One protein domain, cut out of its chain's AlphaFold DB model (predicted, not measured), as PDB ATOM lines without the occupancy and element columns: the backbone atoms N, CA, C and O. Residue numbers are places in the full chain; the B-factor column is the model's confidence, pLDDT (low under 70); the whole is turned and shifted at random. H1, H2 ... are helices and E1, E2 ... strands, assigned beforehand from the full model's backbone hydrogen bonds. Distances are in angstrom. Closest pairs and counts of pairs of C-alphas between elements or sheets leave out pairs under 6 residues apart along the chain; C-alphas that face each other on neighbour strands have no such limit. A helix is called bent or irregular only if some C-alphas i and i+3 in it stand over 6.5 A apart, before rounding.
ATOM      1  N   GLU A 152       4.074  10.748  24.910       87.69
ATOM      2  CA  GLU A 152       5.170  11.677  25.188       87.69
ATOM      3  C   GLU A 152       6.475  10.889  25.053       87.69
ATOM      4  O   GLU A 152       6.587   9.787  25.603       87.69
ATOM      5  N   SER A 153       7.438  11.415  24.302       90.69
ATOM      6  CA  SER A 153       8.743  10.765  24.149       90.69
ATOM      7  C   SER A 153       9.638  11.101  25.344       90.69
ATOM      8  O   SER A 153       9.403  12.086  26.037       90.69
ATOM      9  N   ASP A 154      10.697  10.336  25.563       94.19
ATOM     10  CA  ASP A 154      11.723  10.653  26.557       94.19
ATOM     11  C   ASP A 154      13.045  10.952  25.842       94.19
ATOM     12  O   ASP A 154      13.420  10.227  24.920       94.19
ATOM     13  N   ILE A 155      13.773  11.984  26.277       95.50
ATOM     14  CA  ILE A 155      15.138  12.254  25.808       95.50
ATOM     15  C   ILE A 155      16.101  12.448  26.973       95.50
ATOM     16  O   ILE A 155      15.728  12.925  28.043       95.50
ATOM     17  N   ILE A 156      17.363  12.086  26.755       96.44
ATOM     18  CA  ILE A 156      18.483  12.403  27.636       96.44
ATOM     19  C   ILE A 156      19.482  13.228  26.827       96.44
ATOM     20  O   ILE A 156      19.987  12.768  25.803       96.44
ATOM     21  N   VAL A 157      19.754  14.438  27.311       96.19
ATOM     22  CA  VAL A 157      20.711  15.398  26.748       96.19
ATOM     23  C   VAL A 157      21.578  15.976  27.869       96.19
ATOM     24  O   VAL A 157      21.202  15.913  29.043       96.19
ATOM     25  N   ASP A 158      22.742  16.521  27.525       94.62
ATOM     26  CA  ASP A 158      23.582  17.238  28.486       94.62
ATOM     27  C   ASP A 158      22.999  18.631  28.790       94.62
ATOM     28  O   ASP A 158      22.681  19.396  27.881       94.62
ATOM     29  N   ASP A 159      22.907  18.984  30.079       91.06
ATOM     30  CA  ASP A 159      22.367  20.281  30.534       91.06
ATOM     31  C   ASP A 159      23.217  21.482  30.059       91.06
ATOM     32  O   ASP A 159      22.723  22.606  29.943       91.06
ATOM     33  N   GLU A 160      24.518  21.264  29.833       94.81
ATOM     34  CA  GLU A 160      25.493  22.280  29.431       94.81
ATOM     35  C   GLU A 160      26.372  21.740  28.295       94.81
ATOM     36  O   GLU A 160      27.050  20.726  28.466       94.81
ATOM     37  N   VAL A 161      26.375  22.427  27.150       94.19
ATOM     38  CA  VAL A 161      27.110  22.030  25.938       94.19
ATOM     39  C   VAL A 161      27.970  23.197  25.463       94.19
ATOM     40  O   VAL A 161      27.544  24.352  25.472       94.19
ATOM     41  N   VAL A 162      29.210  22.925  25.060       94.31
ATOM     42  CA  VAL A 162      30.071  23.961  24.482       94.31
ATOM     43  C   VAL A 162      29.568  24.281  23.075       94.31
ATOM     44  O   VAL A 162      29.411  23.379  22.256       94.31
ATOM     45  N   ARG A 163      29.319  25.558  22.764       91.44
ATOM     46  CA  ARG A 163      28.909  25.953  21.404       91.44
ATOM     47  C   ARG A 163      29.953  25.511  20.371       91.44
ATOM     48  O   ARG A 163      31.152  25.671  20.599       91.44
ATOM     49  N   GLY A 164      29.502  24.972  19.244       87.00
ATOM     50  CA  GLY A 164      30.366  24.336  18.244       87.00
ATOM     51  C   GLY A 164      30.604  22.841  18.475       87.00
ATOM     52  O   GLY A 164      31.143  22.179  17.590       87.00
ATOM     53  N   GLU A 165      30.213  22.296  19.631       93.69
ATOM     54  CA  GLU A 165      30.153  20.851  19.869       93.69
ATOM     55  C   GLU A 165      28.739  20.300  19.599       93.69
ATOM     56  O   GLU A 165      27.761  21.042  19.440       93.69
ATOM     57  N   ASN A 166      28.633  18.974  19.518       94.62
ATOM     58  CA  ASN A 166      27.373  18.284  19.262       94.62
ATOM     59  C   ASN A 166      26.536  18.172  20.540       94.62
ATOM     60  O   ASN A 166      27.053  17.817  21.598       94.62
ATOM     61  N   VAL A 167      25.227  18.375  20.413       95.19
ATOM     62  CA  VAL A 167      24.235  17.950  21.403       95.19
ATOM     63  C   VAL A 167      23.859  16.503  21.084       95.19
ATOM     64  O   VAL A 167      23.132  16.248  20.126       95.19
ATOM     65  N   THR A 168      24.354  15.547  21.867       96.94
ATOM     66  CA  THR A 168      23.955  14.140  21.733       96.94
ATOM     67  C   THR A 168      22.581  13.923  22.362       96.94
ATOM     68  O   THR A 168      22.378  14.220  23.538       96.94
ATOM     69  N   VAL A 169      21.648  13.374  21.587       96.81
ATOM     70  CA  VAL A 169      20.278  13.067  22.001       96.81
ATOM     71  C   VAL A 169      20.115  11.553  22.079       96.81
ATOM     72  O   VAL A 169      20.209  10.864  21.066       96.81
ATOM     73  N   ASP A 170      19.869  11.031  23.281       97.12
ATOM     74  CA  ASP A 170      19.457   9.640  23.510       97.12
ATOM     75  C   ASP A 170      17.940   9.623  23.722       97.12
ATOM     76  O   ASP A 170      17.445  10.093  24.748       97.12
ATOM     77  N   ALA A 171      17.205   9.174  22.706       96.19
ATOM     78  CA  ALA A 171      15.760   9.302  22.613       96.19
ATOM     79  C   ALA A 171      15.040   7.954  22.718       96.19
ATOM     80  O   ALA A 171      15.494   6.935  22.200       96.19
ATOM     81  N   THR A 172      13.862   7.973  23.338       96.69
ATOM     82  CA  THR A 172      12.874   6.889  23.352       96.69
ATOM     83  C   THR A 172      11.527   7.449  22.900       96.69
ATOM     84  O   THR A 172      11.000   8.372  23.518       96.69
ATOM     85  N   ALA A 173      10.962   6.924  21.816       91.94
ATOM     86  CA  ALA A 173       9.728   7.430  21.226       91.94
ATOM     87  C   ALA A 173       8.487   7.105  22.068       91.94
ATOM     88  O   ALA A 173       7.538   7.885  22.065       91.94
ATOM     89  N   ASN A 174       8.500   6.000  22.817       92.75
ATOM     90  CA  ASN A 174       7.329   5.444  23.497       92.75
ATOM     91  C   ASN A 174       6.172   5.141  22.528       92.75
ATOM     92  O   ASN A 174       5.001   5.217  22.907       92.75
ATOM     93  N   LEU A 175       6.509   4.793  21.284       87.69
ATOM     94  CA  LEU A 175       5.563   4.349  20.268       87.69
ATOM     95  C   LEU A 175       5.636   2.820  20.192       87.69
ATOM     96  O   LEU A 175       6.718   2.235  20.187       87.69
ATOM     97  N   ASP A 176       4.487   2.143  20.140       87.00
ATOM     98  CA  ASP A 176       4.419   0.682  19.971       87.00
ATOM     99  C   ASP A 176       4.705   0.292  18.494       87.00
ATOM    100  O   ASP A 176       3.928  -0.432  17.870       87.00
ATOM    101  N   ALA A 177       5.826   0.773  17.939       86.75
ATOM    102  CA  ALA A 177       6.183   0.721  16.519       86.75
ATOM    103  C   ALA A 177       7.521  -0.004  16.268       86.75
ATOM    104  O   ALA A 177       8.445   0.035  17.085       86.75
ATOM    105  N   GLU A 178       7.631  -0.693  15.125       86.50
ATOM    106  CA  GLU A 178       8.863  -1.399  14.721       86.50
ATOM    107  C   GLU A 178       9.822  -0.512  13.907       86.50
ATOM    108  O   GLU A 178      11.022  -0.788  13.901       86.50
ATOM    109  N   GLN A 179       9.297   0.528  13.250       91.00
ATOM    110  CA  GLN A 179      10.038   1.504  12.447       91.00
ATOM    111  C   GLN A 179       9.610   2.911  12.861       91.00
ATOM    112  O   GLN A 179       8.451   3.296  12.696       91.00
ATOM    113  N   VAL A 180      10.542   3.644  13.457       91.81
ATOM    114  CA  VAL A 180      10.324   4.986  13.982       91.81
ATOM    115  C   VAL A 180      11.334   5.929  13.353       91.81
ATOM    116  O   VAL A 180      12.541   5.684  13.372       91.81
ATOM    117  N   SER A 181      10.834   7.046  12.846       89.94
ATOM    118  CA  SER A 181      11.660   8.195  12.511       89.94
ATOM    119  C   SER A 181      11.818   9.086  13.738       89.94
ATOM    120  O   SER A 181      10.820   9.459  14.354       89.94
ATOM    121  N   HIS A 182      13.051   9.449  14.085       92.69
ATOM    122  CA  HIS A 182      13.365  10.382  15.166       92.69
ATOM    123  C   HIS A 182      13.942  11.674  14.606       92.69
ATOM    124  O   HIS A 182      14.850  11.643  13.785       92.69
ATOM    125  N   ALA A 183      13.489  12.815  15.109       87.25
ATOM    126  CA  ALA A 183      14.072  14.113  14.821       87.25
ATOM    127  C   ALA A 183      14.275  14.902  16.114       87.25
ATOM    128  O   ALA A 183      13.411  14.895  16.988       87.25
ATOM    129  N   ALA A 184      15.399  15.606  16.234       86.94
ATOM    130  CA  ALA A 184      15.615  16.572  17.304       86.94
ATOM    131  C   ALA A 184      16.021  17.932  16.740       86.94
ATOM    132  O   ALA A 184      16.809  18.015  15.800       86.94
ATOM    133  N   PHE A 185      15.483  18.982  17.351       86.44
ATOM    134  CA  PHE A 185      15.697  20.383  17.010       86.44
ATOM    135  C   PHE A 185      16.332  21.084  18.197       86.44
ATOM    136  O   PHE A 185      15.807  20.970  19.298       86.44
ATOM    137  N   VAL A 186      17.402  21.837  17.977       88.56
ATOM    138  CA  VAL A 186      18.004  22.723  18.982       88.56
ATOM    139  C   VAL A 186      17.820  24.151  18.495       88.56
ATOM    140  O   VAL A 186      18.203  24.446  17.365       88.56
ATOM    141  N   PHE A 187      17.223  25.034  19.296       85.00
ATOM    142  CA  PHE A 187      17.000  26.428  18.890       85.00
ATOM    143  C   PHE A 187      16.953  27.417  20.061       85.00
ATOM    144  O   PHE A 187      16.640  27.045  21.194       85.00
ATOM    145  N   ASP A 188      17.240  28.691  19.775       85.38
ATOM    146  CA  ASP A 188      17.040  29.797  20.722       85.38
ATOM    147  C   ASP A 188      15.547  30.163  20.803       85.38
ATOM    148  O   ASP A 188      15.004  30.934  20.002       85.38
ATOM    149  N   GLU A 189      14.863  29.610  21.806       76.88
ATOM    150  CA  GLU A 189      13.449  29.883  22.071       76.88
ATOM    151  C   GLU A 189      13.180  31.373  22.362       76.88
ATOM    152  O   GLU A 189      12.103  31.894  22.045       76.88
ATOM    153  N   GLY A 190      14.142  32.087  22.949       76.75
ATOM    154  CA  GLY A 190      14.034  33.510  23.249       76.75
ATOM    155  C   GLY A 190      13.991  34.363  21.984       76.75
ATOM    156  O   GLY A 190      13.132  35.247  21.878       76.75
ATOM    157  N   ALA A 191      14.872  34.072  21.025       75.69
ATOM    158  CA  ALA A 191      14.892  34.719  19.717       75.69
ATOM    159  C   ALA A 191      13.596  34.451  18.945       75.69
ATOM    160  O   ALA A 191      12.946  35.397  18.495       75.69
ATOM    161  N   VAL A 192      13.149  33.192  18.880       69.12
ATOM    162  CA  VAL A 192      11.912  32.830  18.170       69.12
ATOM    163  C   VAL A 192      10.685  33.486  18.820       69.12
ATOM    164  O   VAL A 192       9.834  34.031  18.121       69.12
ATOM    165  N   ASN A 193      10.593  33.531  20.152       69.12
ATOM    166  CA  ASN A 193       9.469  34.176  20.845       69.12
ATOM    167  C   ASN A 193       9.386  35.694  20.648       69.12
ATOM    168  O   ASN A 193       8.315  36.276  20.858       69.12
ATOM    169  N   ALA A 194      10.499  36.340  20.301       74.62
ATOM    170  CA  ALA A 194      10.552  37.775  20.060       74.62
ATOM    171  C   ALA A 194      10.045  38.175  18.660       74.62
ATOM    172  O   ALA A 194       9.740  39.354  18.456       74.62
ATOM    173  N   THR A 195       9.911  37.213  17.742       69.06
ATOM    174  CA  THR A 195       9.478  37.443  16.357       69.06
ATOM    175  C   THR A 195       8.011  37.879  16.257       69.06
ATOM    176  O   THR A 195       7.160  37.591  17.107       69.06
ATOM    177  N   THR A 196       7.702  38.631  15.207       70.69
ATOM    178  CA  THR A 196       6.384  39.139  14.846       70.69
ATOM    179  C   THR A 196       6.136  38.921  13.357       70.69
ATOM    180  O   THR A 196       6.829  39.470  12.505       70.69
ATOM    181  N   HIS A 197       5.053  38.209  13.049       62.84
ATOM    182  CA  HIS A 197       4.576  38.008  11.684       62.84
ATOM    183  C   HIS A 197       3.233  38.714  11.482       62.84
ATOM    184  O   HIS A 197       2.353  38.642  12.346       62.84
ATOM    185  N   THR A 198       3.056  39.390  10.348       65.94
ATOM    186  CA  THR A 198       1.798  40.052   9.977       65.94
ATOM    187  C   THR A 198       1.316  39.524   8.637       65.94
ATOM    188  O   THR A 198       1.995  39.674   7.634       65.94
ATOM    189  N   ILE A 199       0.124  38.931   8.604       65.50
ATOM    190  CA  ILE A 199      -0.527  38.538   7.352       65.50
ATOM    191  C   ILE A 199      -1.518  39.636   6.970       65.50
ATOM    192  O   ILE A 199      -2.432  39.954   7.735       65.50
ATOM    193  N   SER A 200      -1.339  40.202   5.785       68.19
ATOM    194  CA  SER A 200      -2.194  41.224   5.198       68.19
ATOM    195  C   SER A 200      -2.925  40.645   3.992       68.19
ATOM    196  O   SER A 200      -2.302  40.084   3.102       68.19
ATOM    197  N   VAL A 201      -4.248  40.803   3.944       73.00
ATOM    198  CA  VAL A 201      -5.066  40.427   2.780       73.00
ATOM    199  C   VAL A 201      -5.644  41.702   2.182       73.00
ATOM    200  O   VAL A 201      -6.319  42.468   2.876       73.00
ATOM    201  N   SER A 202      -5.323  41.966   0.920       67.19
ATOM    202  CA  SER A 202      -5.671  43.210   0.228       67.19
ATOM    203  C   SER A 202      -6.978  43.126  -0.580       67.19
ATOM    204  O   SER A 202      -7.587  44.169  -0.852       67.19
ATOM    205  N   GLY A 203      -7.448  41.907  -0.874       62.72
ATOM    206  CA  GLY A 203      -8.742  41.612  -1.497       62.72
ATOM    207  C   GLY A 203      -9.947  41.788  -0.561       62.72
ATOM    208  O   GLY A 203      -9.826  41.848   0.666       62.72
ATOM    209  N   ASP A 204     -11.148  41.891  -1.139       61.56
ATOM    210  CA  ASP A 204     -12.387  41.860  -0.356       61.56
ATOM    211  C   ASP A 204     -12.636  40.413   0.097       61.56
ATOM    212  O   ASP A 204     -12.792  39.524  -0.730       61.56
ATOM    213  N   LEU A 205     -12.703  40.166   1.410       53.62
ATOM    214  CA  LEU A 205     -12.928  38.821   1.970       53.62
ATOM    215  C   LEU A 205     -14.279  38.195   1.557       53.62
ATOM    216  O   LEU A 205     -14.558  37.056   1.916       53.62
ATOM    217  N   SER A 206     -15.155  38.958   0.893       50.00
ATOM    218  CA  SER A 206     -16.440  38.489   0.357       50.00
ATOM    219  C   SER A 206     -16.415  38.118  -1.132       50.00
ATOM    220  O   SER A 206     -17.469  37.802  -1.688       50.00
ATOM    221  N   THR A 207     -15.246  38.177  -1.768       52.62
ATOM    222  CA  THR A 207     -14.995  37.726  -3.143       52.62
ATOM    223  C   THR A 207     -13.946  36.622  -3.151       52.62
ATOM    224  O   THR A 207     -13.207  36.488  -2.178       52.62
ATOM    225  N   ASP A 208     -13.863  35.870  -4.246       50.44
ATOM    226  CA  ASP A 208     -12.827  34.855  -4.441       50.44
ATOM    227  C   ASP A 208     -11.442  35.521  -4.354       50.44
ATOM    228  O   ASP A 208     -11.170  36.519  -5.033       50.44
ATOM    229  N   LEU A 209     -10.621  35.043  -3.415       49.12
ATOM    230  CA  LEU A 209      -9.300  35.590  -3.110       49.12
ATOM    231  C   LEU A 209      -8.247  34.843  -3.912       49.12
ATOM    232  O   LEU A 209      -8.292  33.618  -4.010       49.12
ATOM    233  N   ARG A 210      -7.264  35.576  -4.424       55.16
ATOM    234  CA  ARG A 210      -6.112  34.991  -5.108       55.16
ATOM    235  C   ARG A 210      -4.886  35.037  -4.209       55.16
ATOM    236  O   ARG A 210      -4.801  35.856  -3.296       55.16
ATOM    237  N   THR A 211      -3.906  34.183  -4.478       53.94
ATOM    238  CA  THR A 211      -2.654  34.128  -3.707       53.94
ATOM    239  C   THR A 211      -1.890  35.459  -3.755       53.94
ATOM    240  O   THR A 211      -1.358  35.886  -2.733       53.94
ATOM    241  N   GLU A 212      -1.972  36.177  -4.882       59.75
ATOM    242  CA  GLU A 212      -1.449  37.543  -5.071       59.75
ATOM    243  C   GLU A 212      -2.074  38.594  -4.127       59.75
ATOM    244  O   GLU A 212      -1.488  39.653  -3.897       59.75
ATOM    245  N   ASP A 213      -3.250  38.323  -3.547       58.97
ATOM    246  CA  ASP A 213      -3.925  39.243  -2.626       58.97
ATOM    247  C   ASP A 213      -3.404  39.137  -1.182       58.97
ATOM    248  O   ASP A 213      -3.816  39.937  -0.331       58.97
ATOM    249  N   VAL A 214      -2.528  38.169  -0.890       62.16
ATOM    250  CA  VAL A 214      -2.001  37.872   0.449       62.16
ATOM    251  C   VAL A 214      -0.529  38.276   0.549       62.16
ATOM    252  O   VAL A 214       0.305  37.849  -0.241       62.16
ATOM    253  N   THR A 215      -0.195  39.049   1.580       63.84
ATOM    254  CA  THR A 215       1.173  39.452   1.926       63.84
ATOM    255  C   THR A 215       1.514  38.957   3.328       63.84
ATOM    256  O   THR A 215       0.746  39.187   4.264       63.84
ATOM    257  N   LEU A 216       2.662  38.307   3.499       65.31
ATOM    258  CA  LEU A 216       3.234  37.949   4.795       65.31
ATOM    259  C   LEU A 216       4.412  38.881   5.092       65.31
ATOM    260  O   LEU A 216       5.406  38.872   4.384       65.31
ATOM    261  N   GLU A 217       4.330  39.659   6.161       69.50
ATOM    262  CA  GLU A 217       5.446  40.441   6.690       69.50
ATOM    263  C   GLU A 217       6.086  39.686   7.864       69.50
ATOM    264  O   GLU A 217       5.378  39.197   8.749       69.50
ATOM    265  N   THR A 218       7.415  39.610   7.911       71.31
ATOM    266  CA  THR A 218       8.190  38.972   8.992       71.31
ATOM    267  C   THR A 218       9.345  39.867   9.439       71.31
ATOM    268  O   THR A 218       9.856  40.656   8.647       71.31
ATOM    269  N   ASP A 219       9.766  39.787  10.702       74.38
ATOM    270  CA  ASP A 219      10.994  40.440  11.184       74.38
ATOM    271  C   ASP A 219      12.227  39.519  11.161       74.38
ATOM    272  O   ASP A 219      13.337  39.983  11.429       74.38
ATOM    273  N   VAL A 220      12.034  38.238  10.834       73.44
ATOM    274  CA  VAL A 220      13.111  37.253  10.685       73.44
ATOM    275  C   VAL A 220      13.831  37.480   9.362       73.44
ATOM    276  O   VAL A 220      13.226  37.354   8.301       73.44
ATOM    277  N   GLU A 221      15.115  37.814   9.446       79.25
ATOM    278  CA  GLU A 221      16.003  38.017   8.301       79.25
ATOM    279  C   GLU A 221      16.634  36.709   7.859       79.25
ATOM    280  O   GLU A 221      16.601  36.408   6.670       79.25
ATOM    281  N   SER A 222      17.140  35.905   8.797       72.44
ATOM    282  CA  SER A 222      17.817  34.657   8.458       72.44
ATOM    283  C   SER A 222      17.745  33.589   9.549       72.44
ATOM    284  O   SER A 222      17.411  33.865  10.704       72.44
ATOM    285  N   VAL A 223      18.050  32.343   9.178       74.88
ATOM    286  CA  VAL A 223      18.226  31.212  10.106       74.88
ATOM    287  C   VAL A 223      19.633  30.649   9.967       74.88
ATOM    288  O   VAL A 223      20.101  30.440   8.854       74.88
ATOM    289  N   GLN A 224      20.312  30.414  11.090       81.38
ATOM    290  CA  GLN A 224      21.692  29.941  11.155       81.38
ATOM    291  C   GLN A 224      21.788  28.610  11.914       81.38
ATOM    292  O   GLN A 224      21.445  28.543  13.095       81.38
ATOM    293  N   GLY A 225      22.356  27.583  11.280       78.88
ATOM    294  CA  GLY A 225      22.643  26.301  11.919       78.88
ATOM    295  C   GLY A 225      22.901  25.160  10.942       78.88
ATOM    296  O   GLY A 225      23.319  25.374   9.804       78.88
ATOM    297  N   VAL A 226      22.686  23.936  11.418       79.06
ATOM    298  CA  VAL A 226      22.945  22.690  10.689       79.06
ATOM    299  C   VAL A 226      21.652  21.900  10.568       79.06
ATOM    300  O   VAL A 226      20.971  21.665  11.561       79.06
ATOM    301  N   ALA A 227      21.335  21.442   9.365       75.75
ATOM    302  CA  ALA A 227      20.290  20.457   9.142       75.75
ATOM    303  C   ALA A 227      20.948  19.158   8.697       75.75
ATOM    304  O   ALA A 227      21.753  19.166   7.772       75.75
ATOM    305  N   ASN A 228      20.637  18.053   9.353       74.88
ATOM    306  CA  ASN A 228      21.186  16.754   8.994       74.88
ATOM    307  C   ASN A 228      20.054  15.731   8.953       74.88
ATOM    308  O   ASN A 228      19.706  15.139   9.974       74.88
ATOM    309  N   VAL A 229      19.435  15.575   7.793       77.06
ATOM    310  CA  VAL A 229      18.430  14.538   7.565       77.06
ATOM    311  C   VAL A 229      19.163  13.302   7.069       77.06
ATOM    312  O   VAL A 229      20.098  13.437   6.299       77.06
ATOM    313  N   GLN A 230      18.803  12.130   7.583       80.38
ATOM    314  CA  GLN A 230      19.252  10.834   7.079       80.38
ATOM    315  C   GLN A 230      18.131  10.192   6.245       80.38
ATOM    316  O   GLN A 230      16.966  10.584   6.396       80.38
ATOM    317  N   PRO A 231      18.430   9.161   5.432       77.88
ATOM    318  CA  PRO A 231      17.428   8.466   4.634       77.88
ATOM    319  C   PRO A 231      16.208   8.018   5.435       77.88
ATOM    320  O   PRO A 231      16.316   7.637   6.605       77.88
ATOM    321  N   ASN A 232      15.057   8.016   4.761       73.00
ATOM    322  CA  ASN A 232      13.774   7.530   5.272       73.00
ATOM    323  C   ASN A 232      13.280   8.259   6.531       73.00
ATOM    324  O   ASN A 232      12.366   7.788   7.199       73.00
ATOM    325  N   ALA A 233      13.862   9.405   6.888       70.25
ATOM    326  CA  ALA A 233      13.348  10.206   7.983       70.25
ATOM    327  C   ALA A 233      11.962  10.752   7.623       70.25
ATOM    328  O   ALA A 233      11.763  11.355   6.573       70.25
ATOM    329  N   GLU A 234      11.004  10.574   8.520       66.06
ATOM    330  CA  GLU A 234       9.648  11.096   8.402       66.06
ATOM    331  C   GLU A 234       9.289  12.002   9.577       66.06
ATOM    332  O   GLU A 234       9.654  11.748  10.729       66.06
ATOM    333  N   ILE A 235       8.512  13.044   9.297       63.00
ATOM    334  CA  ILE A 235       7.856  13.853  10.321       63.00
ATOM    335  C   ILE A 235       6.381  13.961   9.948       63.00
ATOM    336  O   ILE A 235       6.038  14.480   8.887       63.00
ATOM    337  N   ARG A 236       5.492  13.492  10.837       58.62
ATOM    338  CA  ARG A 236       4.028  13.541  10.633       58.62
ATOM    339  C   ARG A 236       3.580  12.874   9.320       58.62
ATOM    340  O   ARG A 236       2.767  13.441   8.595       58.62
ATOM    341  N   GLY A 237       4.155  11.713   8.997       55.25
ATOM    342  CA  GLY A 237       3.847  10.947   7.782       55.25
ATOM    343  C   GLY A 237       4.337  11.581   6.475       55.25
ATOM    344  O   GLY A 237       3.940  11.140   5.403       55.25
ATOM    345  N   ASN A 238       5.170  12.625   6.548       53.91
ATOM    346  CA  ASN A 238       5.855  13.185   5.387       53.91
ATOM    347  C   ASN A 238       7.315  12.745   5.419       53.91
ATOM    348  O   ASN A 238       8.030  13.060   6.375       53.91
ATOM    349  N   THR A 239       7.750  12.051   4.372       60.25
ATOM    350  CA  THR A 239       9.156  11.699   4.167       60.25
ATOM    351  C   THR A 239       9.964  12.951   3.844       60.25
ATOM    352  O   THR A 239       9.579  13.764   3.003       60.25
ATOM    353  N   LEU A 240      11.075  13.117   4.549       58.81
ATOM    354  CA  LEU A 240      12.038  14.186   4.347       58.81
ATOM    355  C   LEU A 240      13.090  13.728   3.336       58.81
ATOM    356  O   LEU A 240      13.544  12.583   3.384       58.81
ATOM    357  N   SER A 241      13.505  14.631   2.450       53.09
ATOM    358  CA  SER A 241      14.647  14.394   1.567       53.09
ATOM    359  C   SER A 241      15.925  14.243   2.392       53.09
ATOM    360  O   SER A 241      16.185  15.058   3.280       53.09
ATOM    361  N   ASP A 242      16.711  13.205   2.101       57.75
ATOM    362  CA  ASP A 242      18.027  12.985   2.710       57.75
ATOM    363  C   ASP A 242      18.992  14.083   2.255       57.75
ATOM    364  O   ASP A 242      19.528  14.054   1.150       57.75
ATOM    365  N   GLU A 243      19.161  15.096   3.095       59.16
ATOM    366  CA  GLU A 243      19.947  16.275   2.787       59.16
ATOM    367  C   GLU A 243      20.667  16.785   4.035       59.16
ATOM    368  O   GLU A 243      20.169  16.740   5.167       59.16
ATOM    369  N   ARG A 244      21.860  17.335   3.807       64.56
ATOM    370  CA  ARG A 244      22.659  17.973   4.845       64.56
ATOM    371  C   ARG A 244      22.967  19.414   4.479       64.56
ATOM    372  O   ARG A 244      23.513  19.701   3.418       64.56
ATOM    373  N   PHE A 245      22.725  20.304   5.429       65.38
ATOM    374  CA  PHE A 245      23.079  21.708   5.356       65.38
ATOM    375  C   PHE A 245      23.908  22.157   6.558       65.38
ATOM    376  O   PHE A 245      23.669  21.723   7.679       65.38
ATOM    377  N   ASN A 246      24.816  23.107   6.331       71.12
ATOM    378  CA  ASN A 246      25.476  23.884   7.372       71.12
ATOM    379  C   ASN A 246      25.686  25.331   6.893       71.12
ATOM    380  O   ASN A 246      26.337  25.539   5.867       71.12
ATOM    381  N   GLY A 247      25.167  26.321   7.626       67.75
ATOM    382  CA  GLY A 247      25.357  27.737   7.305       67.75
ATOM    383  C   GLY A 247      24.232  28.662   7.781       67.75
ATOM    384  O   GLY A 247      23.523  28.369   8.740       67.75
ATOM    385  N   THR A 248      24.086  29.810   7.113       70.81
ATOM    386  CA  THR A 248      23.034  30.816   7.365       70.81
ATOM    387  C   THR A 248      22.195  31.028   6.109       70.81
ATOM    388  O   THR A 248      22.755  31.064   5.017       70.81
ATOM    389  N   VAL A 249      20.878  31.175   6.259       59.75
ATOM    390  CA  VAL A 249      19.914  31.303   5.152       59.75
ATOM    391  C   VAL A 249      19.087  32.554   5.299       59.75
ATOM    392  O   VAL A 249      18.363  32.682   6.283       59.75
ATOM    393  N   ASP A 250      19.124  33.418   4.292       66.94
ATOM    394  CA  ASP A 250      18.271  34.600   4.225       66.94
ATOM    395  C   ASP A 250      16.835  34.239   3.817       66.94
ATOM    396  O   ASP A 250      16.579  33.674   2.752       66.94
ATOM    397  N   ILE A 251      15.874  34.623   4.659       64.00
ATOM    398  CA  ILE A 251      14.437  34.386   4.473       64.00
ATOM    399  C   ILE A 251      13.916  35.073   3.207       64.00
ATOM    400  O   ILE A 251      13.053  34.529   2.524       64.00
ATOM    401  N   GLN A 252      14.438  36.258   2.874       62.91
ATOM    402  CA  GLN A 252      13.996  37.005   1.695       62.91
ATOM    403  C   GLN A 252      14.435  36.335   0.389       62.91
ATOM    404  O   GLN A 252      13.657  36.277  -0.557       62.91
ATOM    405  N   SER A 253      15.650  35.788   0.362       54.81
ATOM    406  CA  SER A 253      16.190  35.057  -0.789       54.81
ATOM    407  C   SER A 253      15.571  33.661  -0.932       54.81
ATOM    408  O   SER A 253      15.539  33.121  -2.031       54.81
ATOM    409  N   GLY A 254      15.048  33.083   0.159       49.09
ATOM    410  CA  GLY A 254      14.331  31.803   0.160       49.09
ATOM    411  C   GLY A 254      12.806  31.897   0.023       49.09
ATOM    412  O   GLY A 254      12.127  30.872   0.059       49.09
ATOM    413  N   ALA A 255      12.247  33.102  -0.116       49.19
ATOM    414  CA  ALA A 255      10.805  33.358  -0.108       49.19
ATOM    415  C   ALA A 255      10.034  32.669  -1.247       49.19
ATOM    416  O   ALA A 255       8.930  32.167  -1.030       49.19
ATOM    417  N   ASP A 256      10.626  32.606  -2.440       45.22
ATOM    418  CA  ASP A 256      10.019  31.951  -3.605       45.22
ATOM    419  C   ASP A 256       9.911  30.423  -3.393       45.22
ATOM    420  O   ASP A 256       8.960  29.788  -3.847       45.22
ATOM    421  N   THR A 257      10.808  29.850  -2.583       42.03
ATOM    422  CA  THR A 257      10.795  28.444  -2.133       42.03
ATOM    423  C   THR A 257       9.916  28.232  -0.884       42.03
ATOM    424  O   THR A 257       9.375  27.155  -0.650       42.03
ATOM    425  N   PHE A 258       9.711  29.259  -0.057       38.44
ATOM    426  CA  PHE A 258       8.883  29.185   1.156       38.44
ATOM    427  C   PHE A 258       7.407  28.881   0.850       38.44
ATOM    428  O   PHE A 258       6.761  28.087   1.544       38.44
ATOM    429  N   PHE A 259       6.853  29.498  -0.197       39.09
ATOM    430  CA  PHE A 259       5.454  29.287  -0.570       39.09
ATOM    431  C   PHE A 259       5.211  27.985  -1.334       39.09
ATOM    432  O   PHE A 259       4.098  27.470  -1.250       39.09
ATOM    433  N   SER A 260       6.231  27.400  -1.970       35.16
ATOM    434  CA  SER A 260       6.143  26.039  -2.516       35.16
ATOM    435  C   SER A 260       6.161  24.974  -1.408       35.16
ATOM    436  O   SER A 260       5.426  23.993  -1.497       35.16
ATOM    437  N   PHE A 261       6.875  25.201  -0.296       32.84
ATOM    438  CA  PHE A 261       6.929  24.271   0.848       32.84
ATOM    439  C   PHE A 261       5.742  24.340   1.815       32.84
ATOM    440  O   PHE A 261       5.341  23.308   2.358       32.84
ATOM    441  N   ARG A 262       5.103  25.503   2.020       33.53
ATOM    442  CA  ARG A 262       3.844  25.562   2.799       33.53
ATOM    443  C   ARG A 262       2.775  24.636   2.202       33.53
ATOM    444  O   ARG A 262       1.995  24.045   2.946       33.53
ATOM    445  N   ASN A 263       2.790  24.455   0.884       32.75
ATOM    446  CA  ASN A 263       1.884  23.557   0.173       32.75
ATOM    447  C   ASN A 263       2.199  22.066   0.434       32.75
ATOM    448  O   ASN A 263       1.321  21.225   0.269       32.75
ATOM    449  N   ALA A 264       3.400  21.734   0.930       30.69
ATOM    450  CA  ALA A 264       3.801  20.376   1.306       30.69
ATOM    451  C   ALA A 264       3.450  19.991   2.758       30.69
ATOM    452  O   ALA A 264       3.360  18.807   3.049       30.69
ATOM    453  N   PHE A 265       3.214  20.945   3.672       29.30
ATOM    454  CA  PHE A 265       2.785  20.650   5.058       29.30
ATOM    455  C   PHE A 265       1.255  20.571   5.209       29.30
ATOM    456  O   PHE A 265       0.736  19.981   6.154       29.30
ATOM    457  N   VAL A 266       0.524  21.176   4.267       31.66
ATOM    458  CA  VAL A 266      -0.945  21.103   4.152       31.66
ATOM    459  C   VAL A 266      -1.369  19.967   3.202       31.66
ATOM    460  O   VAL A 266      -2.551  19.777   2.965       31.66
ATOM    461  N   SER A 267      -0.414  19.162   2.731       32.91
ATOM    462  CA  SER A 267      -0.539  18.050   1.773       32.91
ATOM    463  C   SER A 267      -1.547  16.948   2.133       32.91
ATOM    464  O   SER A 267      -1.836  16.102   1.293       32.91
ATOM    465  N   GLY A 268      -2.128  16.963   3.339       29.06
ATOM    466  CA  GLY A 268      -3.317  16.169   3.679       29.06
ATOM    467  C   GLY A 268      -4.631  16.711   3.093       29.06
ATOM    468  O   GLY A 268      -5.678  16.093   3.255       29.06
ATOM    469  N   LEU A 269      -4.594  17.870   2.440       30.28
ATOM    470  CA  LEU A 269      -5.668  18.445   1.642       30.28
ATOM    471  C   LEU A 269      -5.021  18.841   0.317       30.28
ATOM    472  O   LEU A 269      -4.075  19.624   0.318       30.28
ATOM    473  N   ASP A 270      -5.465  18.253  -0.782       31.58
ATOM    474  CA  ASP A 270      -4.837  18.324  -2.101       31.58
ATOM    475  C   ASP A 270      -4.820  19.753  -2.695       31.58
ATOM    476  O   ASP A 270      -5.625  20.133  -3.538       31.58
ATOM    477  N   PHE A 271      -3.923  20.599  -2.185       32.03
ATOM    478  CA  PHE A 271      -3.729  21.995  -2.591       32.03
ATOM    479  C   PHE A 271      -2.363  22.207  -3.254       32.03
ATOM    480  O   PHE A 271      -1.874  23.338  -3.305       32.03
ATOM    481  N   ARG A 272      -1.727  21.131  -3.741       31.47
ATOM    482  CA  ARG A 272      -0.369  21.163  -4.313       31.47
ATOM    483  C   ARG A 272      -0.220  22.143  -5.484       31.47
ATOM    484  O   ARG A 272       0.881  22.637  -5.696       31.47
ATOM    485  N   GLU A 273      -1.317  22.508  -6.145       40.53
ATOM    486  CA  GLU A 273      -1.289  23.226  -7.426       40.53
ATOM    487  C   GLU A 273      -2.325  24.369  -7.553       40.53
ATOM    488  O   GLU A 273      -2.574  24.894  -8.629       40.53
ATOM    489  N   GLN A 274      -2.933  24.832  -6.452       38.41
ATOM    490  CA  GLN A 274      -4.054  25.798  -6.505       38.41
ATOM    491  C   GLN A 274      -3.679  27.279  -6.293       38.41
ATOM    492  O   GLN A 274      -4.548  28.142  -6.155       38.41
ATOM    493  N   ALA A 275      -2.390  27.611  -6.273       31.75
ATOM    494  CA  ALA A 275      -1.917  28.983  -6.157       31.75
ATOM    495  C   ALA A 275      -1.102  29.347  -7.400       31.75
ATOM    496  O   ALA A 275      -0.024  28.801  -7.604       31.75
ATOM    497  N   GLY A 276      -1.580  30.317  -8.187       41.59
ATOM    498  CA  GLY A 276      -0.698  31.099  -9.067       41.59
ATOM    499  C   GLY A 276       0.396  31.826  -8.262       41.59
ATOM    500  O   GLY A 276       0.643  31.456  -7.116       41.59
ATOM    501  N   ASP A 277       1.020  32.870  -8.830       45.06
ATOM    502  CA  ASP A 277       2.105  33.644  -8.183       45.06
ATOM    503  C   ASP A 277       1.987  33.698  -6.649       45.06
ATOM    504  O   ASP A 277       0.940  34.058  -6.093       45.06
ATOM    505  N   ALA A 278       3.065  33.284  -5.976       47.31
ATOM    506  CA  ALA A 278       3.120  33.122  -4.533       47.31
ATOM    507  C   ALA A 278       2.666  34.392  -3.792       47.31
ATOM    508  O   ALA A 278       2.860  35.518  -4.254       47.31
ATOM    509  N   ALA A 279       2.080  34.212  -2.604       50.50
ATOM    510  CA  ALA A 279       1.823  35.321  -1.687       50.50
ATOM    511  C   ALA A 279       3.118  36.129  -1.490       50.50
ATOM    512  O   ALA A 279       4.207  35.564  -1.475       50.50
ATOM    513  N   SER A 280       3.043  37.450  -1.351       59.69
ATOM    514  CA  SER A 280       4.269  38.247  -1.254       59.69
ATOM    515  C   SER A 280       4.877  38.140   0.153       59.69
ATOM    516  O   SER A 280       4.168  38.362   1.137       59.69
ATOM    517  N   LEU A 281       6.174  37.833   0.279       62.69
ATOM    518  CA  LEU A 281       6.903  37.879   1.557       62.69
ATOM    519  C   LEU A 281       7.691  39.186   1.681       62.69
ATOM    520  O   LEU A 281       8.548  39.484   0.854       62.69
ATOM    521  N   ASP A 282       7.445  39.927   2.755       69.62
ATOM    522  CA  ASP A 282       8.160  41.153   3.094       69.62
ATOM    523  C   ASP A 282       8.965  40.952   4.385       69.62
ATOM    524  O   ASP A 282       8.418  40.842   5.487       69.62
ATOM    525  N   VAL A 283      10.294  40.933   4.271       72.38
ATOM    526  CA  VAL A 283      11.190  40.927   5.435       72.38
ATOM    527  C   VAL A 283      11.416  42.370   5.890       72.38
ATOM    528  O   VAL A 283      11.928  43.213   5.156       72.38
ATOM    529  N   THR A 284      10.990  42.677   7.112       77.69
ATOM    530  CA  THR A 284      10.961  44.039   7.674       77.69
ATOM    531  C   THR A 284      11.921  44.234   8.851       77.69
ATOM    532  O   THR A 284      12.125  45.370   9.296       77.69
ATOM    533  N   GLY A 285      12.502  43.144   9.351       74.94
ATOM    534  CA  GLY A 285      13.411  43.109  10.495       74.94
ATOM    535  C   GLY A 285      14.767  42.502  10.153       74.94
ATOM    536  O   GLY A 285      15.084  42.298   8.988       74.94
ATOM    537  N   ASN A 286      15.576  42.292  11.190       80.44
ATOM    538  CA  ASN A 286      16.946  41.777  11.114       80.44
ATOM    539  C   ASN A 286      17.205  40.672  12.154       80.44
ATOM    540  O   ASN A 286      18.297  40.560  12.715       80.44
ATOM    541  N   THR A 287      16.151  39.935  12.514       79.75
ATOM    542  CA  THR A 287      16.227  38.870  13.514       79.75
ATOM    543  C   THR A 287      16.864  37.632  12.883       79.75
ATOM    544  O   THR A 287      16.366  37.135  11.874       79.75
ATOM    545  N   VAL A 288      17.937  37.120  13.491       81.69
ATOM    546  CA  VAL A 288      18.582  35.855  13.107       81.69
ATOM    547  C   VAL A 288      18.165  34.768  14.092       81.69
ATOM    548  O   VAL A 288      18.305  34.952  15.301       81.69
ATOM    549  N   ILE A 289      17.654  33.644  13.592       80.88
ATOM    550  CA  ILE A 289      17.280  32.492  14.421       80.88
ATOM    551  C   ILE A 289      18.408  31.463  14.402       80.88
ATOM    552  O   ILE A 289      18.731  30.920  13.351       80.88
ATOM    553  N   GLN A 290      18.992  31.166  15.562       86.62
ATOM    554  CA  GLN A 290      19.972  30.088  15.718       86.62
ATOM    555  C   GLN A 290      19.223  28.774  15.946       86.62
ATOM    556  O   GLN A 290      18.551  28.613  16.970       86.62
ATOM    557  N   SER A 291      19.274  27.872  14.965       83.25
ATOM    558  CA  SER A 291      18.569  26.594  15.019       83.25
ATOM    559  C   SER A 291      19.228  25.516  14.165       83.25
ATOM    560  O   SER A 291      19.573  25.759  13.013       83.25
ATOM    561  N   SER A 292      19.339  24.313  14.724       84.31
ATOM    562  CA  SER A 292      19.836  23.111  14.052       84.31
ATOM    563  C   SER A 292      18.876  21.943  14.246       84.31
ATOM    564  O   SER A 292      18.122  21.907  15.220       84.31
ATOM    565  N   MET A 293      18.934  20.958  13.352       86.19
ATOM    566  CA  MET A 293      18.177  19.715  13.458       86.19
ATOM    567  C   MET A 293      18.985  18.508  13.015       86.19
ATOM    568  O   MET A 293      19.880  18.592  12.173       86.19
ATOM    569  N   THR A 294      18.593  17.350  13.523       86.12
ATOM    570  CA  THR A 294      18.961  16.063  12.940       86.12
ATOM    571  C   THR A 294      17.749  15.154  12.918       86.12
ATOM    572  O   THR A 294      17.017  15.110  13.904       86.12
ATOM    573  N   ALA A 295      17.532  14.463  11.800       85.56
ATOM    574  CA  ALA A 295      16.445  13.510  11.624       85.56
ATOM    575  C   ALA A 295      16.985  12.174  11.105       85.56
ATOM    576  O   ALA A 295      17.840  12.153  10.225       85.56
ATOM    577  N   VAL A 296      16.504  11.067  11.665       89.62
ATOM    578  CA  VAL A 296      16.960   9.705  11.385       89.62
ATOM    579  C   VAL A 296      15.763   8.781  11.178       89.62
ATOM    580  O   VAL A 296      14.915   8.662  12.061       89.62
ATOM    581  N   GLY A 297      15.676   8.151  10.005       88.56
ATOM    582  CA  GLY A 297      14.614   7.206   9.648       88.56
ATOM    583  C   GLY A 297      14.939   5.759   9.998       88.56
ATOM    584  O   GLY A 297      16.083   5.429  10.320       88.56
ATOM    585  N   ASP A 298      13.931   4.890   9.918       90.38
ATOM    586  CA  ASP A 298      14.035   3.431  10.069       90.38
ATOM    587  C   ASP A 298      14.726   2.972  11.363       90.38
ATOM    588  O   ASP A 298      15.415   1.944  11.408       90.38
ATOM    589  N   GLN A 299      14.573   3.743  12.439       93.38
ATOM    590  CA  GLN A 299      15.106   3.371  13.741       93.38
ATOM    591  C   GLN A 299      14.114   2.497  14.505       93.38
ATOM    592  O   GLN A 299      12.945   2.346  14.153       93.38
ATOM    593  N   SER A 300      14.598   1.895  15.589       92.75
ATOM    594  CA  SER A 300      13.701   1.340  16.603       92.75
ATOM    595  C   SER A 300      13.082   2.462  17.439       92.75
ATOM    596  O   SER A 300      13.531   3.592  17.355       92.75
ATOM    597  N   ASP A 301      12.171   2.124  18.354       92.06
ATOM    598  CA  ASP A 301      11.656   3.040  19.390       92.06
ATOM    599  C   ASP A 301      12.752   3.794  20.183       92.06
ATOM    600  O   ASP A 301      12.478   4.830  20.779       92.06
ATOM    601  N   GLN A 302      13.997   3.299  20.196       94.62
ATOM    602  CA  GLN A 302      15.164   4.008  20.728       94.62
ATOM    603  C   GLN A 302      16.145   4.407  19.621       94.62
ATOM    604  O   GLN A 302      16.483   3.582  18.765       94.62
ATOM    605  N   ALA A 303      16.685   5.622  19.722       95.50
ATOM    606  CA  ALA A 303      17.704   6.152  18.821       95.50
ATOM    607  C   ALA A 303      18.693   7.063  19.566       95.50
ATOM    608  O   ALA A 303      18.309   7.799  20.470       95.50
ATOM    609  N   VAL A 304      19.967   7.033  19.159       96.31
ATOM    610  CA  VAL A 304      21.000   7.961  19.646       96.31
ATOM    611  C   VAL A 304      21.626   8.666  18.455       96.31
ATOM    612  O   VAL A 304      22.153   8.003  17.559       96.31
ATOM    613  N   PHE A 305      21.575   9.993  18.447       95.62
ATOM    614  CA  PHE A 305      22.080  10.815  17.351       95.62
ATOM    615  C   PHE A 305      22.515  12.195  17.849       95.62
ATOM    616  O   PHE A 305      22.157  12.616  18.945       95.62
ATOM    617  N   ASP A 306      23.320  12.884  17.049       96.44
ATOM    618  CA  ASP A 306      23.901  14.179  17.397       96.44
ATOM    619  C   ASP A 306      23.224  15.304  16.620       96.44
ATOM    620  O   ASP A 306      23.048  15.181  15.411       96.44
ATOM    621  N   VAL A 307      22.928  16.417  17.297       92.81
ATOM    622  CA  VAL A 307      22.563  17.691  16.669       92.81
ATOM    623  C   VAL A 307      23.744  18.652  16.774       92.81
ATOM    624  O   VAL A 307      24.199  18.986  17.866       92.81
ATOM    625  N   GLU A 308      24.254  19.107  15.634       89.75
ATOM    626  CA  GLU A 308      25.407  20.010  15.579       89.75
ATOM    627  C   GLU A 308      25.033  21.448  15.953       89.75
ATOM    628  O   GLU A 308      24.081  22.021  15.416       89.75
ATOM    629  N   THR A 309      25.824  22.060  16.833       91.31
ATOM    630  CA  THR A 309      25.775  23.506  17.098       91.31
ATOM    631  C   THR A 309      26.962  24.197  16.432       91.31
ATOM    632  O   THR A 309      27.966  23.556  16.123       91.31
ATOM    633  N   LEU A 310      26.872  25.507  16.195       88.06
ATOM    634  CA  LEU A 310      27.960  26.274  15.580       88.06
ATOM    635  C   LEU A 310      28.699  27.115  16.625       88.06
ATOM    636  O   LEU A 310      28.092  27.654  17.547       88.06
ATOM    637  N   GLU A 311      30.013  27.293  16.453       88.94
ATOM    638  CA  GLU A 311      30.829  28.166  17.320       88.94
ATOM    639  C   GLU A 311      30.352  29.633  17.295       88.94
ATOM    640  O   GLU A 311      30.610  30.403  18.223       88.94
ATOM    641  N   GLU A 312      29.663  30.025  16.223       88.25
ATOM    642  CA  GLU A 312      29.126  31.370  15.996       88.25
ATOM    643  C   GLU A 312      27.861  31.660  16.811       88.25
ATOM    644  O   GLU A 312      27.516  32.829  16.986       88.25
ATOM    645  N   TRP A 313      27.200  30.624  17.339       91.75
ATOM    646  CA  TRP A 313      25.978  30.769  18.124       91.75
ATOM    647  C   TRP A 313      26.216  31.518  19.433       91.75
ATOM    648  O   TRP A 313      27.303  31.473  20.018       91.75
ATOM    649  N   ASP A 314      25.190  32.203  19.928       92.56
ATOM    650  CA  ASP A 314      25.281  32.926  21.189       92.56
ATOM    651  C   ASP A 314      25.259  31.953  22.376       92.56
ATOM    652  O   ASP A 314      24.547  30.953  22.382       92.56
ATOM    653  N   THR A 315      26.025  32.237  23.430       92.75
ATOM    654  CA  THR A 315      25.900  31.485  24.689       92.75
ATOM    655  C   THR A 315      24.590  31.854  25.378       92.75
ATOM    656  O   THR A 315      24.278  33.044  25.494       92.75
ATOM    657  N   GLY A 316      23.860  30.885  25.918       91.31
ATOM    658  CA  GLY A 316      22.550  31.148  26.505       91.31
ATOM    659  C   GLY A 316      21.704  29.897  26.656       91.31
ATOM    660  O   GLY A 316      22.210  28.786  26.540       91.31
ATOM    661  N   ASN A 317      20.417  30.094  26.933       92.31
ATOM    662  CA  ASN A 317      19.460  29.000  27.043       92.31
ATOM    663  C   ASN A 317      18.940  28.639  25.653       92.31
ATOM    664  O   ASN A 317      18.512  29.525  24.916       92.31
ATOM    665  N   TYR A 318      18.927  27.350  25.352       92.44
ATOM    666  CA  TYR A 318      18.366  26.781  24.134       92.44
ATOM    667  C   TYR A 318      17.387  25.685  24.517       92.44
ATOM    668  O   TYR A 318      17.480  25.106  25.600       92.44
ATOM    669  N   THR A 319      16.471  25.379  23.613       88.12
ATOM    670  CA  THR A 319      15.510  24.298  23.802       88.12
ATOM    671  C   THR A 319      15.793  23.199  22.792       88.12
ATOM    672  O   THR A 319      16.013  23.470  21.610       88.12
ATOM    673  N   VAL A 320      15.783  21.960  23.276       88.75
ATOM    674  CA  VAL A 320      15.786  20.742  22.477       88.75
ATOM    675  C   VAL A 320      14.352  20.249  22.370       88.75
ATOM    676  O   VAL A 320      13.714  19.997  23.389       88.75
ATOM    677  N   VAL A 321      13.834  20.088  21.158       85.31
ATOM    678  CA  VAL A 321      12.533  19.450  20.914       85.31
ATOM    679  C   VAL A 321      12.770  18.164  20.157       85.31
ATOM    680  O   VAL A 321      13.384  18.186  19.094       85.31
ATOM    681  N   HIS A 322      12.268  17.058  20.688       90.94
ATOM    682  CA  HIS A 322      12.306  15.766  20.022       90.94
ATOM    683  C   HIS A 322      10.924  15.394  19.493       90.94
ATOM    684  O   HIS A 322       9.910  15.600  20.161       90.94
ATOM    685  N   VAL A 323      10.908  14.845  18.283       85.44
ATOM    686  CA  VAL A 323       9.727  14.359  17.578       85.44
ATOM    687  C   VAL A 323      10.036  12.964  17.059       85.44
ATOM    688  O   VAL A 323      10.958  12.788  16.271       85.44
ATOM    689  N   ALA A 324       9.241  11.986  17.469       88.88
ATOM    690  CA  ALA A 324       9.236  10.650  16.906       88.88
ATOM    691  C   ALA A 324       7.950  10.413  16.111       88.88
ATOM    692  O   ALA A 324       6.880  10.860  16.527       88.88
ATOM    693  N   THR A 325       8.059   9.709  14.988       85.81
ATOM    694  CA  THR A 325       6.934   9.335  14.122       85.81
ATOM    695  C   THR A 325       6.997   7.840  13.829       85.81
ATOM    696  O   THR A 325       8.026   7.355  13.363       85.81
ATOM    697  N   ASP A 326       5.911   7.117  14.083       87.75
ATOM    698  CA  ASP A 326       5.715   5.755  13.583       87.75
ATOM    699  C   ASP A 326       5.531   5.816  12.060       87.75
ATOM    700  O   ASP A 326       4.583   6.434  11.577       87.75
ATOM    701  N   GLN A 327       6.436   5.190  11.310       83.50
ATOM    702  CA  GLN A 327       6.441   5.232   9.843       83.50
ATOM    703  C   GLN A 327       5.375   4.318   9.209       83.50
ATOM    704  O   GLN A 327       5.145   4.371   8.005       83.50
ATOM    705  N   GLU A 328       4.709   3.454   9.985       83.88
ATOM    706  CA  GLU A 328       3.582   2.651   9.497       83.88
ATOM    707  C   GLU A 328       2.243   3.372   9.700       83.88
ATOM    708  O   GLU A 328       1.370   3.326   8.831       83.88
ATOM    709  N   THR A 329       2.062   4.020  10.852       79.62
ATOM    710  CA  THR A 329       0.763   4.594  11.252       79.62
ATOM    711  C   THR A 329       0.705   6.120  11.188       79.62
ATOM    712  O   THR A 329      -0.387   6.688  11.184       79.62
ATOM    713  N   GLY A 330       1.856   6.794  11.145       75.44
ATOM    714  CA  GLY A 330       1.973   8.246  11.249       75.44
ATOM    715  C   GLY A 330       1.753   8.791  12.666       75.44
ATOM    716  O   GLY A 330       1.732  10.013  12.845       75.44
ATOM    717  N   GLU A 331       1.575   7.929  13.676       80.38
ATOM    718  CA  GLU A 331       1.447   8.351  15.071       80.38
ATOM    719  C   GLU A 331       2.706   9.088  15.528       80.38
ATOM    720  O   GLU A 331       3.828   8.665  15.254       80.38
ATOM    721  N   ILE A 332       2.520  10.196  16.248       79.69
ATOM    722  CA  ILE A 332       3.638  11.014  16.717       79.69
ATOM    723  C   ILE A 332       3.774  10.997  18.231       79.69
ATOM    724  O   ILE A 332       2.790  10.925  18.969       79.69
ATOM    725  N   SER A 333       5.007  11.163  18.683       84.44
ATOM    726  CA  SER A 333       5.363  11.361  20.078       84.44
ATOM    727  C   SER A 333       6.377  12.487  20.178       84.44
ATOM    728  O   SER A 333       7.271  12.585  19.339       84.44
ATOM    729  N   THR A 334       6.227  13.382  21.152       83.75
ATOM    730  CA  THR A 334       7.128  14.534  21.279       83.75
ATOM    731  C   THR A 334       7.512  14.805  22.722       83.75
ATOM    732  O   THR A 334       6.832  14.365  23.650       83.75
ATOM    733  N   THR A 335       8.631  15.499  22.915       87.50
ATOM    734  CA  THR A 335       9.055  16.031  24.213       87.50
ATOM    735  C   THR A 335       9.986  17.216  24.026       87.50
ATOM    736  O   THR A 335      10.425  17.507  22.909       87.50
ATOM    737  N   ARG A 336      10.292  17.900  25.124       87.06
ATOM    738  CA  ARG A 336      11.214  19.030  25.128       87.06
ATOM    739  C   ARG A 336      12.077  19.053  26.379       87.06
ATOM    740  O   ARG A 336      11.587  18.764  27.466       87.06
ATOM    741  N   GLU A 337      13.316  19.488  26.217       91.25
ATOM    742  CA  GLU A 337      14.264  19.735  27.303       91.25
ATOM    743  C   GLU A 337      15.004  21.054  27.067       91.25
ATOM    744  O   GLU A 337      15.177  21.486  25.929       91.25
ATOM    745  N   ASP A 338      15.445  21.706  28.142       93.31
ATOM    746  CA  ASP A 338      16.223  22.945  28.065       93.31
ATOM    747  C   ASP A 338      17.713  22.649  28.277       93.31
ATOM    748  O   ASP A 338      18.083  21.934  29.207       93.31
ATOM    749  N   ILE A 339      18.575  23.259  27.465       94.88
ATOM    750  CA  ILE A 339      20.036  23.169  27.581       94.88
ATOM    751  C   ILE A 339      20.662  24.566  27.665       94.88
ATOM    752  O   ILE A 339      20.045  25.574  27.313       94.88
ATOM    753  N   THR A 340      21.912  24.643  28.118       95.56
ATOM    754  CA  THR A 340      22.699  25.884  28.123       95.56
ATOM    755  C   THR A 340      23.924  25.751  27.227       95.56
ATOM    756  O   THR A 340      24.758  24.876  27.450       95.56
ATOM    757  N   LEU A 341      24.077  26.652  26.255       94.69
ATOM    758  CA  LEU A 341      25.304  26.745  25.464       94.69
ATOM    759  C   LEU A 341      26.330  27.655  26.138       94.69
ATOM    760  O   LEU A 341      26.028  28.804  26.484       94.69
ATOM    761  N   VAL A 342      27.554  27.152  26.297       94.25
ATOM    762  CA  VAL A 342      28.679  27.845  26.943       94.25
ATOM    763  C   VAL A 342      29.893  27.944  26.020       94.25
ATOM    764  O   VAL A 342      30.006  27.244  25.019       94.25
ATOM    765  N   ASP A 343      30.820  28.841  26.346       91.25
ATOM    766  CA  ASP A 343      32.119  28.910  25.675       91.25
ATOM    767  C   ASP A 343      33.052  27.787  26.151       91.25
ATOM    768  O   ASP A 343      32.967  27.343  27.293       91.25
ATOM    769  N   SER A 344      34.022  27.395  25.318       77.50
ATOM    770  CA  SER A 344      34.997  26.317  25.581       77.50
ATOM    771  C   SER A 344      36.033  26.626  26.689       77.50
ATOM    772  O   SER A 344      37.140  26.086  26.684       77.50
ATOM    773  N   ASP A 345      35.722  27.549  27.599       66.19
ATOM    774  CA  ASP A 345      36.545  28.096  28.676       66.19
ATOM    775  C   ASP A 345      37.943  28.622  28.290       66.19
ATOM    776  O   ASP A 345      38.962  27.926  28.287       66.19
TER     777      ASP A 345
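This is residues 152 to 345 of the 689 residues of the protein "Uncharacterized protein domain protein" of Halorubrum sp. AJ67 (UniProt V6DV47). At one side of this domain the three-strand sheet E1, E3, E9 lies face to face with part of a large sheet, as a sandwich with crossed strands. From there the large sheet runs on through the long, bent strands E8 and E6 to E5 and E7 as a curved wall, with H2 in its hollow only grazing it. The 194 printed residues hold two named helices and eleven named strands, in the order E1 E2 E3 E4 H1 E5 E6 E7 H2 E8 E9 E10 E11; the class is mostly strand. The large sheet is branched and mixed, and E1 E3 E9 is antiparallel. The whole is compact, with a radius of gyration of the C-alphas of 18.4 A and spans of 53 by 43 by 25 A.

Find C-alpha 280 at (4.269, 38.247, -1.254); from there E8 runs 39.5 A to residue 299, bending by 117 degrees at residue 284. E6, residues 214 to 229, is 31.8 A long and bends by 91 degrees at residue 225. In the same sheet are E2, residues 160 to 162; E4, 180 to 187, 23.0 A; E5, 197 to 201; E7, 244 to 250; E10, 316 to 326, 33.1 A; and E11, 332 to 342, 31.9 A, ending at (28.679, 27.845, 26.943). E1, residues 154 to 156, begins at (11.723, 10.653, 26.557); E3 is residues 166 to 172 and E9 302 to 308. H1 is residues 189 to 194 and H2 255 to 265, 15.9 A.

Look first at E6: E5 and E7 are on one side of it, E8 on the other. E5, E6 and E7 make a meander, each strand the antiparallel neighbour of the one before; N 198 and O 217 are 2.8 A apart, N 223 and O 249 2.9 A. E8 is parallel to E6, with N 224 and O 289 at 2.8 A. E4 has E8 on one side, with N 184 and O 294 at 2.9 A, and E10 on the other, with N 183 and O 323 at 2.8 A. E10 and E11 are a hairpin, with N 320 and O 337 at 2.8 A; E2 is parallel to E11, with N 161 and O 340 at 2.9 A. In the other sheet E3 is the inner strand, with N 156 and O 170 at 2.8 A and N 169 and O 305 at 2.8 A. The sheets' facing parts are 8.1 A centre to centre; the closest C-alphas of E8 and E9 are those of Thr 294 and Val 307, 5.4 A apart. The large sheet curls round H1, whose closest C-alpha to E8 is that of Ala 191, 6.2 A from that of Ile 289. In H1 every O i to N i+4 pair is within hydrogen-bond range; in H2, 4 of 7 are.

The C-alphas farthest apart, those of Thr 207 and Asp 345, are 61.3 A apart. The printed part has no cut. The links E5 to E6, E6 to E7 and H2 to E8 are long. Mean pLDDT of the printed part is 74.0; residues 202 to 217 and 249 to 282 are among those under 70, and H2 has a mean of 37.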